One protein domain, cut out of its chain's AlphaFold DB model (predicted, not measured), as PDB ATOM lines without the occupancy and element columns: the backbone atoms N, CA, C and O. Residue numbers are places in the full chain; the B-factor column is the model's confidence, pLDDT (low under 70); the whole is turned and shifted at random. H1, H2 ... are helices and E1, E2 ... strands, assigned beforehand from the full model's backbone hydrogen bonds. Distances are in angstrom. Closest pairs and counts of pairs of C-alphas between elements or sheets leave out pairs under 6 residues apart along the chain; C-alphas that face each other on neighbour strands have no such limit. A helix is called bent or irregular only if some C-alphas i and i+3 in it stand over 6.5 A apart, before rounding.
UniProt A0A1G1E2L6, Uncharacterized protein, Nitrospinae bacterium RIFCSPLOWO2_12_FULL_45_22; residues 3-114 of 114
ATOM      1  N   THR A   3     -11.398 -45.996 -39.658       90.81
ATOM      2  CA  THR A   3     -12.044 -45.929 -38.337       90.81
ATOM      3  C   THR A   3     -11.353 -44.859 -37.502       90.81
ATOM      4  O   THR A   3     -10.127 -44.874 -37.406       90.81
ATOM      5  N   LYS A   4     -12.114 -43.948 -36.886       92.62
ATOM      6  CA  LYS A   4     -11.563 -43.002 -35.909       92.62
ATOM      7  C   LYS A   4     -11.216 -43.756 -34.622       92.62
ATOM      8  O   LYS A   4     -12.036 -44.519 -34.109       92.62
ATOM      9  N   ARG A   5      -9.999 -43.571 -34.124       92.62
ATOM     10  CA  ARG A   5      -9.518 -44.079 -32.839       92.62
ATOM     11  C   ARG A   5      -9.009 -42.897 -32.028       92.62
ATOM     12  O   ARG A   5      -8.360 -42.013 -32.578       92.62
ATOM     13  N   GLU A   6      -9.297 -42.908 -30.736       88.88
ATOM     14  CA  GLU A   6      -8.932 -41.821 -29.834       88.88
ATOM     15  C   GLU A   6      -8.055 -42.354 -28.702       88.88
ATOM     16  O   GLU A   6      -8.336 -43.401 -28.106       88.88
ATOM     17  N   ALA A   7      -6.973 -41.635 -28.421       82.00
ATOM     18  CA  ALA A   7      -6.177 -41.817 -27.235       82.00
ATOM     19  C   ALA A   7      -7.037 -41.401 -26.037       82.00
ATOM     20  O   ALA A   7      -7.565 -40.291 -25.991       82.00
ATOM     21  N   PRO A   8      -7.150 -42.251 -25.014       76.69
ATOM     22  CA  PRO A   8      -7.963 -41.939 -23.846       76.69
ATOM     23  C   PRO A   8      -7.372 -40.810 -22.989       76.69
ATOM     24  O   PRO A   8      -8.058 -40.306 -22.102       76.69
ATOM     25  N   TYR A   9      -6.103 -40.441 -23.213       73.50
ATOM     26  CA  TYR A   9      -5.401 -39.327 -22.572       73.50
ATOM     27  C   TYR A   9      -4.334 -38.762 -23.521       73.50
ATOM     28  O   TYR A   9      -3.799 -39.507 -24.338       73.50
ATOM     29  N   SER A  10      -3.967 -37.490 -23.346       70.25
ATOM     30  CA  SER A  10      -2.925 -36.808 -24.133       70.25
ATOM     31  C   SER A  10      -1.500 -37.311 -23.873       70.25
ATOM     32  O   SER A  10      -0.650 -37.191 -24.741       70.25
ATOM     33  N   SER A  11      -1.231 -37.894 -22.697       80.12
ATOM     34  CA  SER A  11       0.119 -38.327 -22.298       80.12
ATOM     35  C   SER A  11       0.106 -39.776 -21.812       80.12
ATOM     36  O   SER A  11      -0.200 -40.073 -20.646       80.12
ATOM     37  N   LEU A  12       0.405 -40.686 -22.737       85.81
ATOM     38  CA  LEU A  12       0.500 -42.126 -22.509       85.81
ATOM     39  C   LEU A  12       1.973 -42.546 -22.398       85.81
ATOM     40  O   LEU A  12       2.833 -41.996 -23.071       85.81
ATOM     41  N   GLU A  13       2.270 -43.534 -21.557       87.19
ATOM     42  CA  GLU A  13       3.607 -44.125 -21.423       87.19
ATOM     43  C   GLU A  13       3.519 -45.656 -21.283       87.19
ATOM     44  O   GLU A  13       2.437 -46.219 -21.080       87.19
ATOM     45  N   ASN A  14       4.667 -46.337 -21.370       89.44
ATOM     46  CA  ASN A  14       4.796 -47.796 -21.230       89.44
ATOM     47  C   ASN A  14       3.905 -48.601 -22.193       89.44
ATOM     48  O   ASN A  14       3.332 -49.624 -21.806       89.44
ATOM     49  N   MET A  15       3.776 -48.140 -23.442       92.81
ATOM     50  CA  MET A  15       2.934 -48.801 -24.434       92.81
ATOM     51  C   MET A  15       3.466 -50.185 -24.822       92.81
ATOM     52  O   MET A  15       4.621 -50.337 -25.223       92.81
ATOM     53  N   LYS A  16       2.613 -51.210 -24.719       95.12
ATOM     54  CA  LYS A  16       2.948 -52.606 -25.040       95.12
ATOM     55  C   LYS A  16       1.854 -53.257 -25.865       95.12
ATOM     56  O   LYS A  16       0.676 -53.129 -25.549       95.12
ATOM     57  N   ILE A  17       2.257 -53.984 -26.899       96.44
ATOM     58  CA  ILE A  17       1.345 -54.739 -27.756       96.44
ATOM     59  C   ILE A  17       1.415 -56.197 -27.326       96.44
ATOM     60  O   ILE A  17       2.471 -56.818 -27.419       96.44
ATOM     61  N   GLU A  18       0.295 -56.733 -26.862       95.81
ATOM     62  CA  GLU A  18       0.181 -58.114 -26.397       95.81
ATOM     63  C   GLU A  18      -1.021 -58.777 -27.087       95.81
ATOM     64  O   GLU A  18      -2.021 -58.123 -27.405       95.81
ATOM     65  N   ARG A  19      -0.908 -60.083 -27.349       94.06
ATOM     66  CA  ARG A  19      -2.018 -60.908 -27.836       94.06
ATOM     67  C   ARG A  19      -2.694 -61.567 -26.640       94.06
ATOM     68  O   ARG A  19      -2.015 -62.154 -25.805       94.06
ATOM     69  N   ASP A  20      -4.014 -61.489 -26.597       85.62
ATOM     70  CA  ASP A  20      -4.875 -62.166 -25.626       85.62
ATOM     71  C   ASP A  20      -5.794 -63.166 -26.361       85.62
ATOM     72  O   ASP A  20      -5.829 -63.210 -27.595       85.62
ATOM     73  N   LEU A  21      -6.562 -63.958 -25.611       83.25
ATOM     74  CA  LEU A  21      -7.575 -64.898 -26.096       83.25
ATOM     75  C   LEU A  21      -8.605 -64.238 -27.027       83.25
ATOM     76  O   LEU A  21      -9.123 -64.893 -27.927       83.25
ATOM     77  N   PHE A  22      -8.863 -62.941 -26.844       82.00
ATOM     78  CA  PHE A  22      -9.879 -62.180 -27.579       82.00
ATOM     79  C   PHE A  22      -9.312 -61.243 -28.657       82.00
ATOM     80  O   PHE A  22     -10.057 -60.445 -29.219       82.00
ATOM     81  N   GLY A  23      -8.009 -61.311 -28.962       90.44
ATOM     82  CA  GLY A  23      -7.399 -60.514 -30.034       90.44
ATOM     83  C   GLY A  23      -6.150 -59.744 -29.609       90.44
ATOM     84  O   GLY A  23      -5.370 -60.208 -28.776       90.44
ATOM     85  N   TRP A  24      -5.930 -58.576 -30.215       95.94
ATOM     86  CA  TRP A  24      -4.750 -57.744 -29.972       95.94
ATOM     87  C   TRP A  24      -5.078 -56.587 -29.039       95.94
ATOM     88  O   TRP A  24      -6.096 -55.916 -29.197       95.94
ATOM     89  N   LYS A  25      -4.202 -56.328 -28.068       95.62
ATOM     90  CA  LYS A  25      -4.368 -55.244 -27.098       95.62
ATOM     91  C   LYS A  25      -3.145 -54.337 -27.094       95.62
ATOM     92  O   LYS A  25      -2.012 -54.812 -27.020       95.62
ATOM     93  N   LEU A  26      -3.389 -53.029 -27.135       94.94
ATOM     94  CA  LEU A  26      -2.389 -51.999 -26.860       94.94
ATOM     95  C   LEU A  26      -2.539 -51.563 -25.404       94.94
ATOM     96  O   LEU A  26      -3.444 -50.800 -25.065       94.94
ATOM     97  N   TYR A  27      -1.676 -52.079 -24.539       94.50
ATOM     98  CA  TYR A  27      -1.587 -51.683 -23.140       94.50
ATOM     99  C   TYR A  27      -0.840 -50.363 -22.994       94.50
ATOM    100  O   TYR A  27       0.107 -50.119 -23.732       94.50
ATOM    101  N   TYR A  28      -1.236 -49.543 -22.023       92.75
ATOM    102  CA  TYR A  28      -0.614 -48.253 -21.718       92.75
ATOM    103  C   TYR A  28      -0.836 -47.858 -20.249       92.75
ATOM    104  O   TYR A  28      -1.734 -48.368 -19.567       92.75
ATOM    105  N   THR A  29      -0.049 -46.901 -19.765       90.88
ATOM    106  CA  THR A  29      -0.292 -46.162 -18.518       90.88
ATOM    107  C   THR A  29      -0.416 -44.674 -18.818       90.88
ATOM    108  O   THR A  29       0.172 -44.179 -19.772       90.88
ATOM    109  N   ARG A  30      -1.192 -43.936 -18.018       86.50
ATOM    110  CA  ARG A  30      -1.171 -42.467 -18.077       86.50
ATOM    111  C   ARG A  30       0.074 -41.979 -17.345       86.50
ATOM    112  O   ARG A  30       0.307 -42.454 -16.234       86.50
ATOM    113  N   VAL A  31       0.791 -41.010 -17.912       81.50
ATOM    114  CA  VAL A  31       1.990 -40.434 -17.283       81.50
ATOM    115  C   VAL A  31       1.707 -40.044 -15.828       81.50
ATOM    116  O   VAL A  31       0.719 -39.369 -15.518       81.50
ATOM    117  N   GLY A  32       2.548 -40.539 -14.916       82.06
ATOM    118  CA  GLY A  32       2.422 -40.295 -13.475       82.06
ATOM    119  C   GLY A  32       1.344 -41.129 -12.767       82.06
ATOM    120  O   GLY A  32       1.041 -40.883 -11.597       82.06
ATOM    121  N   ARG A  33       0.744 -42.123 -13.435       84.94
ATOM    122  CA  ARG A  33      -0.225 -43.063 -12.849       84.94
ATOM    123  C   ARG A  33       0.228 -44.503 -13.067       84.94
ATOM    124  O   ARG A  33       0.631 -44.888 -14.153       84.94
ATOM    125  N   LYS A  34       0.056 -45.349 -12.046       85.81
ATOM    126  CA  LYS A  34       0.459 -46.768 -12.105       85.81
ATOM    127  C   LYS A  34      -0.573 -47.702 -12.754       85.81
ATOM    128  O   LYS A  34      -0.254 -48.844 -13.062       85.81
ATOM    129  N   LYS A  35      -1.826 -47.261 -12.932       92.44
ATOM    130  CA  LYS A  35      -2.905 -48.130 -13.433       92.44
ATOM    131  C   LYS A  35      -2.718 -48.411 -14.927       92.44
ATOM    132  O   LYS A  35      -2.923 -47.514 -15.745       92.44
ATOM    133  N   ARG A  36      -2.397 -49.665 -15.257       91.19
ATOM    134  CA  ARG A  36      -2.358 -50.179 -16.633       91.19
ATOM    135  C   ARG A  36      -3.777 -50.253 -17.198       91.19
ATOM    136  O   ARG A  36      -4.697 -50.719 -16.527       91.19
ATOM    137  N   ARG A  37      -3.957 -49.769 -18.420       92.56
ATOM    138  CA  ARG A  37      -5.190 -49.865 -19.214       92.56
ATOM    139  C   ARG A  37      -4.849 -50.426 -20.592       92.56
ATOM    140  O   ARG A  37      -3.672 -50.634 -20.879       92.56
ATOM    141  N   PHE A  38      -5.858 -50.709 -21.409       93.00
ATOM    142  CA  PHE A  38      -5.653 -51.189 -22.771       93.00
ATOM    143  C   PHE A  38      -6.723 -50.686 -23.734       93.00
ATOM    144  O   PHE A  38      -7.822 -50.325 -23.318       93.00
ATOM    145  N   LEU A  39      -6.371 -50.692 -25.015       92.31
ATOM    146  CA  LEU A  39      -7.284 -50.552 -26.143       92.31
ATOM    147  C   LEU A  39      -7.316 -51.862 -26.926       92.31
ATOM    148  O   LEU A  39      -6.269 -52.461 -27.176       92.31
ATOM    149  N   GLU A  40      -8.510 -52.288 -27.325       94.00
ATOM    150  CA  GLU A  40      -8.687 -53.450 -28.195       94.00
ATOM    151  C   GLU A  40      -8.453 -53.075 -29.660       94.00
ATOM    152  O   GLU A  40      -8.994 -52.094 -30.187       94.00
ATOM    153  N   CYS A  41      -7.622 -53.874 -30.316       93.44
ATOM    154  CA  CYS A  41      -7.208 -53.733 -31.701       93.44
ATOM    155  C   CYS A  41      -7.649 -54.969 -32.488       93.44
ATOM    156  O   CYS A  41      -7.556 -56.105 -32.021       93.44
ATOM    157  N   ARG A  42      -8.113 -54.734 -33.714       92.81
ATOM    158  CA  ARG A  42      -8.557 -55.757 -34.667       92.81
ATOM    159  C   ARG A  42      -7.389 -56.633 -35.115       92.81
ATOM    160  O   ARG A  42      -7.556 -57.826 -35.332       92.81
ATOM    161  N   SER A  43      -6.206 -56.036 -35.213       94.56
ATOM    162  CA  SER A  43      -4.985 -56.666 -35.699       94.56
ATOM    163  C   SER A  43      -3.759 -56.149 -34.944       94.56
ATOM    164  O   SER A  43      -3.809 -55.137 -34.231       94.56
ATOM    165  N   ARG A  44      -2.628 -56.845 -35.103       95.94
ATOM    166  CA  ARG A  44      -1.339 -56.391 -34.563       95.94
ATOM    167  C   ARG A  44      -0.910 -55.090 -35.234       95.94
ATOM    168  O   ARG A  44      -0.290 -54.235 -34.610       95.94
ATOM    169  N   GLU A  45      -1.221 -54.976 -36.513       96.75
ATOM    170  CA  GLU A  45      -0.922 -53.854 -37.382       96.75
ATOM    171  C   GLU A  45      -1.633 -52.589 -36.913       96.75
ATOM    172  O   GLU A  45      -0.984 -51.560 -36.745       96.75
ATOM    173  N   GLU A  46      -2.929 -52.677 -36.594       95.81
ATOM    174  CA  GLU A  46      -3.661 -51.568 -35.978       95.81
ATOM    175  C   GLU A  46      -3.009 -51.141 -34.656       95.81
ATOM    176  O   GLU A  46      -2.809 -49.948 -34.433       95.81
ATOM    177  N   ALA A  47      -2.615 -52.092 -33.802       95.94
ATOM    178  CA  ALA A  47      -1.969 -51.775 -32.527       95.94
ATOM    179  C   ALA A  47      -0.619 -51.058 -32.714       95.94
ATOM    180  O   ALA A  47      -0.318 -50.106 -31.994       95.94
ATOM    181  N   ARG A  48       0.189 -51.489 -33.694       96.88
ATOM    182  CA  ARG A  48       1.464 -50.839 -34.046       96.88
ATOM    183  C   ARG A  48       1.245 -49.441 -34.601       96.88
ATOM    184  O   ARG A  48       1.945 -48.520 -34.192       96.88
ATOM    185  N   TYR A  49       0.261 -49.294 -35.481       96.31
ATOM    186  CA  TYR A  49      -0.091 -48.017 -36.083       96.31
ATOM    187  C   TYR A  49      -0.489 -47.019 -34.995       96.31
ATOM    188  O   TYR A  49       0.124 -45.965 -34.876       96.31
ATOM    189  N   LEU A  50      -1.431 -47.396 -34.124       95.06
ATOM    190  CA  LEU A  50      -1.873 -46.559 -33.007       95.06
ATOM    191  C   LEU A  50      -0.737 -46.180 -32.061       95.06
ATOM    192  O   LEU A  50      -0.654 -45.024 -31.659       95.06
ATOM    193  N   ARG A  51       0.156 -47.125 -31.740       95.06
ATOM    194  CA  ARG A  51       1.316 -46.850 -30.888       95.06
ATOM    195  C   ARG A  51       2.151 -45.690 -31.429       95.06
ATOM    196  O   ARG A  51       2.465 -44.797 -30.657       95.06
ATOM    197  N   VAL A  52       2.459 -45.667 -32.731       94.25
ATOM    198  CA  VAL A  52       3.287 -44.599 -33.329       94.25
ATOM    199  C   VAL A  52       2.681 -43.214 -33.104       94.25
ATOM    200  O   VAL A  52       3.387 -42.300 -32.681       94.25
ATOM    201  N   PHE A  53       1.384 -43.062 -33.362       92.06
ATOM    202  CA  PHE A  53       0.701 -41.774 -33.234       92.06
ATOM    203  C   PHE A  53       0.466 -41.375 -31.777       92.06
ATOM    204  O   PHE A  53       0.648 -40.216 -31.417       92.06
ATOM    205  N   PHE A  54       0.117 -42.326 -30.914       91.62
ATOM    206  CA  PHE A  54      -0.060 -42.045 -29.491       91.62
ATOM    207  C   PHE A  54       1.270 -41.716 -28.800       91.62
ATOM    208  O   PHE A  54       1.293 -40.854 -27.926       91.62
ATOM    209  N   ASP A  55       2.382 -42.324 -29.230       88.44
ATOM    210  CA  ASP A  55       3.743 -41.952 -28.805       88.44
ATOM    211  C   ASP A  55       4.173 -40.574 -29.345       88.44
ATOM    212  O   ASP A  55       5.176 -40.021 -28.893       88.44
ATOM    213  N   ALA A  56       3.466 -40.045 -30.346       86.19
ATOM    214  CA  ALA A  56       3.644 -38.702 -30.897       86.19
ATOM    215  C   ALA A  56       2.627 -37.698 -30.323       86.19
ATOM    216  O   ALA A  56       2.447 -36.629 -30.894       86.19
ATOM    217  N   GLU A  57       1.929 -38.055 -29.238       85.19
ATOM    218  CA  GLU A  57       0.890 -37.237 -28.601       85.19
ATOM    219  C   GLU A  57      -0.228 -36.776 -29.547       85.19
ATOM    220  O   GLU A  57      -0.861 -35.749 -29.320       85.19
ATOM    221  N   MET A  58      -0.521 -37.559 -30.588       87.06
ATOM    222  CA  MET A  58      -1.657 -37.321 -31.475       87.06
ATOM    223  C   MET A  58      -2.879 -38.077 -30.940       87.06
ATOM    224  O   MET A  58      -2.974 -39.296 -31.125       87.06
ATOM    225  N   PRO A  59      -3.824 -37.400 -30.256       81.88
ATOM    226  CA  PRO A  59      -4.884 -38.082 -29.534       81.88
ATOM    227  C   PRO A  59      -5.969 -38.625 -30.457       81.88
ATOM    228  O   PRO A  59      -6.720 -39.492 -30.041       81.88
ATOM    229  N   GLU A  60      -6.077 -38.160 -31.697       89.62
ATOM    230  CA  GLU A  60      -7.093 -38.629 -32.634       89.62
ATOM    231  C   GLU A  60      -6.444 -39.122 -33.920       89.62
ATOM    232  O   GLU A  60      -5.688 -38.406 -34.573       89.62
ATOM    233  N   VAL A  61      -6.746 -40.365 -34.295       91.62
ATOM    234  CA  VAL A  61      -6.097 -41.033 -35.420       91.62
ATOM    235  C   VAL A  61      -7.133 -41.776 -36.248       91.62
ATOM    236  O   VAL A  61      -7.893 -42.605 -35.744       91.62
ATOM    237  N   TYR A  62      -7.138 -41.530 -37.556       93.62
ATOM    238  CA  TYR A  62      -7.910 -42.334 -38.497       93.62
ATOM    239  C   TYR A  62      -7.095 -43.545 -38.934       93.62
ATOM    240  O   TYR A  62      -6.105 -43.415 -39.652       93.62
ATOM    241  N   VAL A  63      -7.544 -44.732 -38.537       94.38
ATOM    242  CA  VAL A  63      -6.872 -45.989 -38.856       94.38
ATOM    243  C   VAL A  63      -7.491 -46.608 -40.111       94.38
ATOM    244  O   VAL A  63      -8.704 -46.857 -40.138       94.38
ATOM    245  N   PRO A  64      -6.700 -46.870 -41.166       94.69
ATOM    246  CA  PRO A  64      -7.114 -47.714 -42.282       94.69
ATOM    247  C   PRO A  64      -7.669 -49.066 -41.811       94.69
ATOM    248  O   PRO A  64      -7.127 -49.702 -40.908       94.69
ATOM    249  N   LYS A  65      -8.782 -49.519 -42.401       92.62
ATOM    250  CA  LYS A  65      -9.341 -50.833 -42.050       92.62
ATOM    251  C   LYS A  65      -8.591 -52.013 -42.669       92.62
ATOM    252  O   LYS A  65      -8.767 -53.116 -42.167       92.62
ATOM    253  N   ASP A  66      -7.819 -51.755 -43.715       94.94
ATOM    254  CA  ASP A  66      -7.052 -52.729 -44.484       94.94
ATOM    255  C   ASP A  66      -5.711 -53.025 -43.798       94.94
ATOM    256  O   ASP A  66      -4.842 -52.154 -43.707       94.94
ATOM    257  N   ASP A  67      -5.563 -54.252 -43.301       94.19
ATOM    258  CA  ASP A  67      -4.353 -54.689 -42.614       94.19
ATOM    259  C   ASP A  67      -3.168 -54.889 -43.572       94.19
ATOM    260  O   ASP A  67      -2.030 -54.705 -43.146       94.19
ATOM    261  N   GLU A  68      -3.385 -55.211 -44.852       95.69
ATOM    262  CA  GLU A  68      -2.293 -55.318 -45.833       95.69
ATOM    263  C   GLU A  68      -1.704 -53.944 -46.135       95.69
ATOM    264  O   GLU A  68      -0.481 -53.772 -46.128       95.69
ATOM    265  N   TYR A  69      -2.569 -52.939 -46.286       95.62
ATOM    266  CA  TYR A  69      -2.137 -51.549 -46.383       95.62
ATOM    267  C   TYR A  69      -1.378 -51.104 -45.129       95.62
ATOM    268  O   TYR A  69      -0.326 -50.478 -45.228       95.62
ATOM    269  N   LEU A  70      -1.863 -51.445 -43.930       96.31
ATOM    270  CA  LEU A  70      -1.121 -51.138 -42.706       96.31
ATOM    271  C   LEU A  70       0.253 -51.822 -42.703       96.31
ATOM    272  O   LEU A  70       1.250 -51.173 -42.394       96.31
ATOM    273  N   ARG A  71       0.342 -53.105 -43.083       96.69
ATOM    274  CA  ARG A  71       1.626 -53.824 -43.170       96.69
ATOM    275  C   ARG A  71       2.610 -53.158 -44.119       96.69
ATOM    276  O   ARG A  71       3.797 -53.164 -43.803       96.69
ATOM    277  N   SER A  72       2.146 -52.610 -45.242       97.50
ATOM    278  CA  SER A  72       3.033 -51.990 -46.227       97.50
ATOM    279  C   SER A  72       3.620 -50.662 -45.737       97.50
ATOM    280  O   SER A  72       4.802 -50.417 -45.958       97.50
ATOM    281  N   ILE A  73       2.847 -49.848 -45.003       97.00
ATOM    282  CA  ILE A  73       3.304 -48.526 -44.531       97.00
ATOM    283  C   ILE A  73       4.008 -48.556 -43.167       97.00
ATOM    284  O   ILE A  73       4.830 -47.689 -42.872       97.00
ATOM    285  N   LEU A  74       3.690 -49.535 -42.312       97.06
ATOM    286  CA  LEU A  74       4.186 -49.592 -40.932       97.06
ATOM    287  C   LEU A  74       5.717 -49.553 -40.811       97.06
ATOM    288  O   LEU A  74       6.195 -48.836 -39.934       97.06
ATOM    289  N   PRO A  75       6.503 -50.274 -41.636       97.62
ATOM    290  CA  PRO A  75       7.958 -50.237 -41.536       97.62
ATOM    291  C   PRO A  75       8.536 -48.834 -41.730       97.62
ATOM    292  O   PRO A  75       9.442 -48.437 -41.003       97.62
ATOM    293  N   GLU A  76       8.019 -48.080 -42.699       97.38
ATOM    294  CA  GLU A  76       8.480 -46.721 -42.977       97.38
ATOM    295  C   GLU A  76       8.007 -45.743 -41.901       97.38
ATOM    296  O   GLU A  76       8.800 -44.951 -41.392       97.38
ATOM    297  N   LEU A  77       6.748 -45.865 -41.479       95.69
ATOM    298  CA  LEU A  77       6.169 -45.038 -40.426       95.69
ATOM    299  C   LEU A  77       6.909 -45.203 -39.086       95.69
ATOM    300  O   LEU A  77       7.225 -44.217 -38.420       95.69
ATOM    301  N   GLU A  78       7.225 -46.439 -38.694       96.81
ATOM    302  CA  GLU A  78       7.999 -46.707 -37.478       96.81
ATOM    303  C   GLU A  78       9.433 -46.184 -37.592       96.81
ATOM    304  O   GLU A  78       9.927 -45.579 -36.645       96.81
ATOM    305  N   ARG A  79      10.088 -46.337 -38.754       97.00
ATOM    306  CA  ARG A  79      11.424 -45.763 -38.999       97.00
ATOM    307  C   ARG A  79      11.422 -44.244 -38.872       97.00
ATOM    308  O   ARG A  79      12.326 -43.691 -38.248       97.00
ATOM    309  N   LEU A  80      10.418 -43.577 -39.441       94.81
ATOM    310  CA  LEU A  80      10.272 -42.128 -39.341       94.81
ATOM    311  C   LEU A  80      10.132 -41.700 -37.877       94.81
ATOM    312  O   LEU A  80      10.862 -40.818 -37.429       94.81
ATOM    313  N   LYS A  81       9.263 -42.374 -37.112       92.62
ATOM    314  CA  LYS A  81       9.081 -42.086 -35.685       92.62
ATOM    315  C   LYS A  81      10.359 -42.306 -34.881       92.62
ATOM    316  O   LYS A  81      10.709 -41.446 -34.079       92.62
ATOM    317  N   THR A  82      11.067 -43.415 -35.106       95.12
ATOM    318  CA  THR A  82      12.348 -43.691 -34.440       95.12
ATOM    319  C   THR A  82      13.357 -42.587 -34.722       95.12
ATOM    320  O   THR A  82      13.937 -42.049 -33.783       95.12
ATOM    321  N   ARG A  83      13.503 -42.172 -35.984       95.25
ATOM    322  CA  ARG A  83      14.426 -41.096 -36.358       95.25
ATOM    323  C   ARG A  83      14.047 -39.755 -35.725       95.25
ATOM    324  O   ARG A  83      14.921 -39.028 -35.267       95.25
ATOM    325  N   MET A  84      12.755 -39.423 -35.679       91.75
ATOM    326  CA  MET A  84      12.280 -38.225 -34.978       91.75
ATOM    327  C   MET A  84      12.614 -38.283 -33.486       91.75
ATOM    328  O   MET A  84      13.117 -37.307 -32.936       91.75
ATOM    329  N   ASP A  85      12.368 -39.424 -32.841       91.25
ATOM    330  CA  ASP A  85      12.664 -39.615 -31.423       91.25
ATOM    331  C   ASP A  85      14.165 -39.514 -31.131       91.25
ATOM    332  O   ASP A  85      14.537 -38.885 -30.147       91.25
ATOM    333  N   GLU A  86      15.031 -40.082 -31.971       94.12
ATOM    334  CA  GLU A  86      16.491 -39.953 -31.853       94.12
ATOM    335  C   GLU A  86      16.936 -38.490 -31.917       94.12
ATOM    336  O   GLU A  86      17.666 -38.028 -31.038       94.12
ATOM    337  N   ILE A  87      16.443 -37.739 -32.907       92.81
ATOM    338  CA  ILE A  87      16.772 -36.320 -33.070       92.81
ATOM    339  C   ILE A  87      16.294 -35.528 -31.852       92.81
ATOM    340  O   ILE A  87      17.095 -34.844 -31.219       92.81
ATOM    341  N   ILE A  88      15.020 -35.649 -31.477       89.56
ATOM    342  CA  ILE A  88      14.461 -34.922 -30.331       89.56
ATOM    343  C   ILE A  88      15.215 -35.277 -29.045       89.56
ATOM    344  O   ILE A  88      15.580 -34.384 -28.283       89.56
ATOM    345  N   ASN A  89      15.482 -36.562 -28.803       90.12
ATOM    346  CA  ASN A  89      16.182 -36.988 -27.597       90.12
ATOM    347  C   ASN A  89      17.613 -36.447 -27.557       90.12
ATOM    348  O   ASN A  89      18.008 -35.981 -26.493       90.12
ATOM    349  N   SER A  90      18.337 -36.408 -28.685       93.38
ATOM    350  CA  SER A  90      19.698 -35.847 -28.751       93.38
ATOM    351  C   SER A  90      19.760 -34.379 -28.305       93.38
ATOM    352  O   SER A  90      20.665 -33.988 -27.571       93.38
ATOM    353  N   TYR A  91      18.742 -33.573 -28.633       90.25
ATOM    354  CA  TYR A  91      18.638 -32.188 -28.155       90.25
ATOM    355  C   TYR A  91      18.217 -32.079 -26.682       90.25
ATOM    356  O   TYR A  91      18.479 -31.064 -26.036       90.25
ATOM    357  N   LEU A  92      17.571 -33.109 -26.133       90.31
ATOM    358  CA  LEU A  92      17.073 -33.140 -24.755       90.31
ATOM    359  C   LEU A  92      17.988 -33.895 -23.780       90.31
ATOM    360  O   LEU A  92      17.671 -33.965 -22.590       90.31
ATOM    361  N   GLU A  93      19.114 -34.447 -24.234       89.25
ATOM    362  CA  GLU A  93      20.063 -35.188 -23.390       89.25
ATOM    363  C   GLU A  93      20.608 -34.342 -22.232       89.25
ATOM    364  O   GLU A  93      20.759 -34.836 -21.114       89.25
ATOM    365  N   THR A  94      20.813 -33.044 -22.465       90.94
ATOM    366  CA  THR A  94      21.300 -32.090 -21.456       90.94
ATOM    367  C   THR A  94      20.218 -31.669 -20.453       90.94
ATOM    368  O   THR A  94      20.521 -31.111 -19.395       90.94
ATOM    369  N   VAL A  95      18.944 -31.975 -20.727       90.00
ATOM    370  CA  VAL A  95      17.813 -31.675 -19.841       90.00
ATOM    371  C   VAL A  95      17.681 -32.781 -18.789       90.00
ATOM    372  O   VAL A  95      16.932 -33.750 -18.936       90.00
ATOM    373  N   LEU A  96      18.405 -32.615 -17.679       86.50
ATOM    374  CA  LEU A  96      18.471 -33.606 -16.593       86.50
ATOM    375  C   LEU A  96      17.128 -33.814 -15.876       86.50
ATOM    376  O   LEU A  96      16.818 -34.913 -15.408       86.50
ATOM    377  N   ASN A  97      16.296 -32.772 -15.797       88.75
ATOM    378  CA  ASN A  97      14.979 -32.885 -15.185       88.75
ATOM    379  C   ASN A  97      14.014 -33.613 -16.131       88.75
ATOM    380  O   ASN A  97      13.548 -33.052 -17.124       88.75
ATOM    381  N   ARG A  98      13.657 -34.853 -15.775       82.69
ATOM    382  CA  ARG A  98      12.733 -35.698 -16.548       82.69
ATOM    383  C   ARG A  98      11.412 -34.998 -16.886       82.69
ATOM    384  O   ARG A  98      10.971 -35.098 -18.023       82.69
ATOM    385  N   LYS A  99      10.819 -34.265 -15.940       82.44
ATOM    386  CA  LYS A  99       9.535 -33.577 -16.143       82.44
ATOM    387  C   LYS A  99       9.652 -32.446 -17.168       82.44
ATOM    388  O   LYS A  99       8.739 -32.250 -17.960       82.44
ATOM    389  N   ILE A 100      10.770 -31.716 -17.163       85.38
ATOM    390  CA  ILE A 100      11.036 -30.660 -18.152       85.38
ATOM    391  C   ILE A 100      11.265 -31.286 -19.529       85.38
ATOM    392  O   ILE A 100      10.657 -30.846 -20.496       85.38
ATOM    393  N   ARG A 101      12.071 -32.348 -19.610       87.25
ATOM    394  CA  ARG A 101      12.331 -33.078 -20.858       87.25
ATOM    395  C   ARG A 101      11.055 -33.623 -21.503       87.25
ATOM    396  O   ARG A 101      10.856 -33.437 -22.696       87.25
ATOM    397  N   GLU A 102      10.184 -34.259 -20.721       83.50
ATOM    398  CA  GLU A 102       8.891 -34.760 -21.210       83.50
ATOM    399  C   GLU A 102       7.994 -33.618 -21.704       83.50
ATOM    400  O   GLU A 102       7.401 -33.733 -22.773       83.50
ATOM    401  N   ARG A 103       7.954 -32.487 -20.986       85.12
ATOM    402  CA  ARG A 103       7.186 -31.309 -21.414       85.12
ATOM    403  C   ARG A 103       7.705 -30.716 -22.726       85.12
ATOM    404  O   ARG A 103       6.906 -30.449 -23.610       85.12
ATOM    405  N   VAL A 104       9.018 -30.535 -22.873       88.38
ATOM    406  CA  VAL A 104       9.593 -29.986 -24.116       88.38
ATOM    407  C   VAL A 104       9.344 -30.935 -25.287       88.38
ATOM    408  O   VAL A 104       8.965 -30.494 -26.364       88.38
ATOM    409  N   ARG A 105       9.490 -32.249 -25.076       87.31
ATOM    410  CA  ARG A 105       9.150 -33.251 -26.093       87.31
ATOM    411  C   ARG A 105       7.687 -33.132 -26.535       87.31
ATOM    412  O   ARG A 105       7.431 -33.121 -27.733       87.31
ATOM    413  N   SER A 106       6.765 -33.022 -25.580       84.00
ATOM    414  CA  SER A 106       5.332 -32.815 -25.824       84.00
ATOM    415  C   SER A 106       5.067 -31.556 -26.658       84.00
ATOM    416  O   SER A 106       4.411 -31.618 -27.695       84.00
ATOM    417  N   GLU A 107       5.662 -30.423 -26.273       86.62
ATOM    418  CA  GLU A 107       5.540 -29.149 -26.994       86.62
ATOM    419  C   GLU A 107       6.040 -29.245 -28.443       86.62
ATOM    420  O   GLU A 107       5.370 -28.761 -29.354       86.62
ATOM    421  N   VAL A 108       7.167 -29.925 -28.675       88.31
ATOM    422  CA  VAL A 108       7.702 -30.151 -30.027       88.31
ATOM    423  C   VAL A 108       6.737 -30.978 -30.877       88.31
ATOM    424  O   VAL A 108       6.464 -30.609 -32.016       88.31
ATOM    425  N   PHE A 109       6.192 -32.076 -30.347       85.44
ATOM    426  CA  PHE A 109       5.231 -32.895 -31.092       85.44
ATOM    427  C   PHE A 109       3.927 -32.149 -31.385       85.44
ATOM    428  O   PHE A 109       3.424 -32.248 -32.503       85.44
ATOM    429  N   MET A 110       3.408 -31.364 -30.437       83.44
ATOM    430  CA  MET A 110       2.242 -30.511 -30.684       83.44
ATOM    431  C   MET A 110       2.506 -29.500 -31.803       83.44
ATOM    432  O   MET A 110       1.650 -29.312 -32.656       83.44
ATOM    433  N   GLU A 111       3.682 -28.870 -31.835       86.94
ATOM    434  CA  GLU A 111       4.010 -27.901 -32.887       86.94
ATOM    435  C   GLU A 111       4.180 -28.559 -34.263       86.94
ATOM    436  O   GLU A 111       3.742 -28.005 -35.264       86.94
ATOM    437  N   LEU A 112       4.757 -29.763 -34.322       83.62
ATOM    438  CA  LEU A 112       4.925 -30.515 -35.573       83.62
ATOM    439  C   LEU A 112       3.610 -31.060 -36.149       83.62
ATOM    440  O   LEU A 112       3.578 -31.449 -37.315       83.62
ATOM    441  N   THR A 113       2.567 -31.171 -35.324       77.19
ATOM    442  CA  THR A 113       1.287 -31.807 -35.679       77.19
ATOM    443  C   THR A 113       0.126 -30.817 -35.801       77.19
ATOM    444  O   THR A 113      -0.981 -31.245 -36.137       77.19
ATOM    445  N   LYS A 114       0.374 -29.524 -35.546       69.19
ATOM    446  CA  LYS A 114      -0.516 -28.418 -35.932       69.19
ATOM    447  C   LYS A 114      -0.669 -28.342 -37.448       69.19
ATOM    448  O   LYS A 114      -1.802 -28.030 -37.876       69.19
TER     449      LYS A 114
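What this domain is: This is residues 3 to 114 of the 114 residues of an uncharacterized protein of Nitrospinae bacterium RIFCSPLOWO2_12_FULL_45_22 (UniProt A0A1G1E2L6). A strongly twisted sheet, E2, E3 and E4, has H1 over one face; H1 sits in the middle, between this sheet, the small strand pair E1 and E5, and the first part of the long helix H2. H2 runs on past H1 beyond the sheet, and H3 folds back from its far end. The 112 printed residues hold, in order, E1, E2, E3, E4, H1, E5, H2 and H3; both sheets are antiparallel, the larger in the order E2, E3, E4, a meander, each strand the antiparallel neighbour of the one before. The class is mixed; the whole is compact, with a radius of gyration of the C-alphas of 14.5 A and spans of 42 by 31 by 22 A.

Where its parts are: E2, residues 12 to 20, is 21.0 A long and bends by 53 degrees at residue 15; E3, 23 to 30, is 22.5 A; E4 is 36 to 41. H1 is 44 to 54. E1, 3 to 6, begins at C-alpha 3 (-12.044, -45.929, -38.337); E5 is 60 to 64. H2, 67 to 92, is 35.2 A, with a kink of 42 degrees near residue 74, and irregular: C-alphas 72 and 75 are 7.0 A apart. H3, 98 to 113, is 22.6 A and ends at C-alpha 113 (1.287, -31.807, -35.679).

How they stand to each other: Hairpin E2 and E3 has N 16 and O 27 at 2.9 A; hairpin E3 and E4 has N 26 and O 39 at 2.9 A. H1 is on this sheet at a height of 8.5 A, along the strands; its closest C-alphas to E3 are Ala 47 and Leu 26, 5.7 A. In E1 and E5, N 5 and O 61 are 2.8 A apart. H1 and H2 touch, closest C-alphas Glu 45 and Leu 70, 6.0 A, at a shallow tilt of 32 degrees, the same way. H2 and H3 are close but not clearly touching, C-alphas Leu 92 and Arg 101 closest at 6.1 A. Every O i to N i+4 pair is within hydrogen-bond range in H3, 6 of 7 in H1 and 20 of 22 in H2.

The domain as a whole: The C-alphas farthest apart, Leu 21 and Thr 94, are 44.0 A apart. The printed part has no cut, and its links are tight. Mean pLDDT of the printed part is 90.2; residue 114 is under 70.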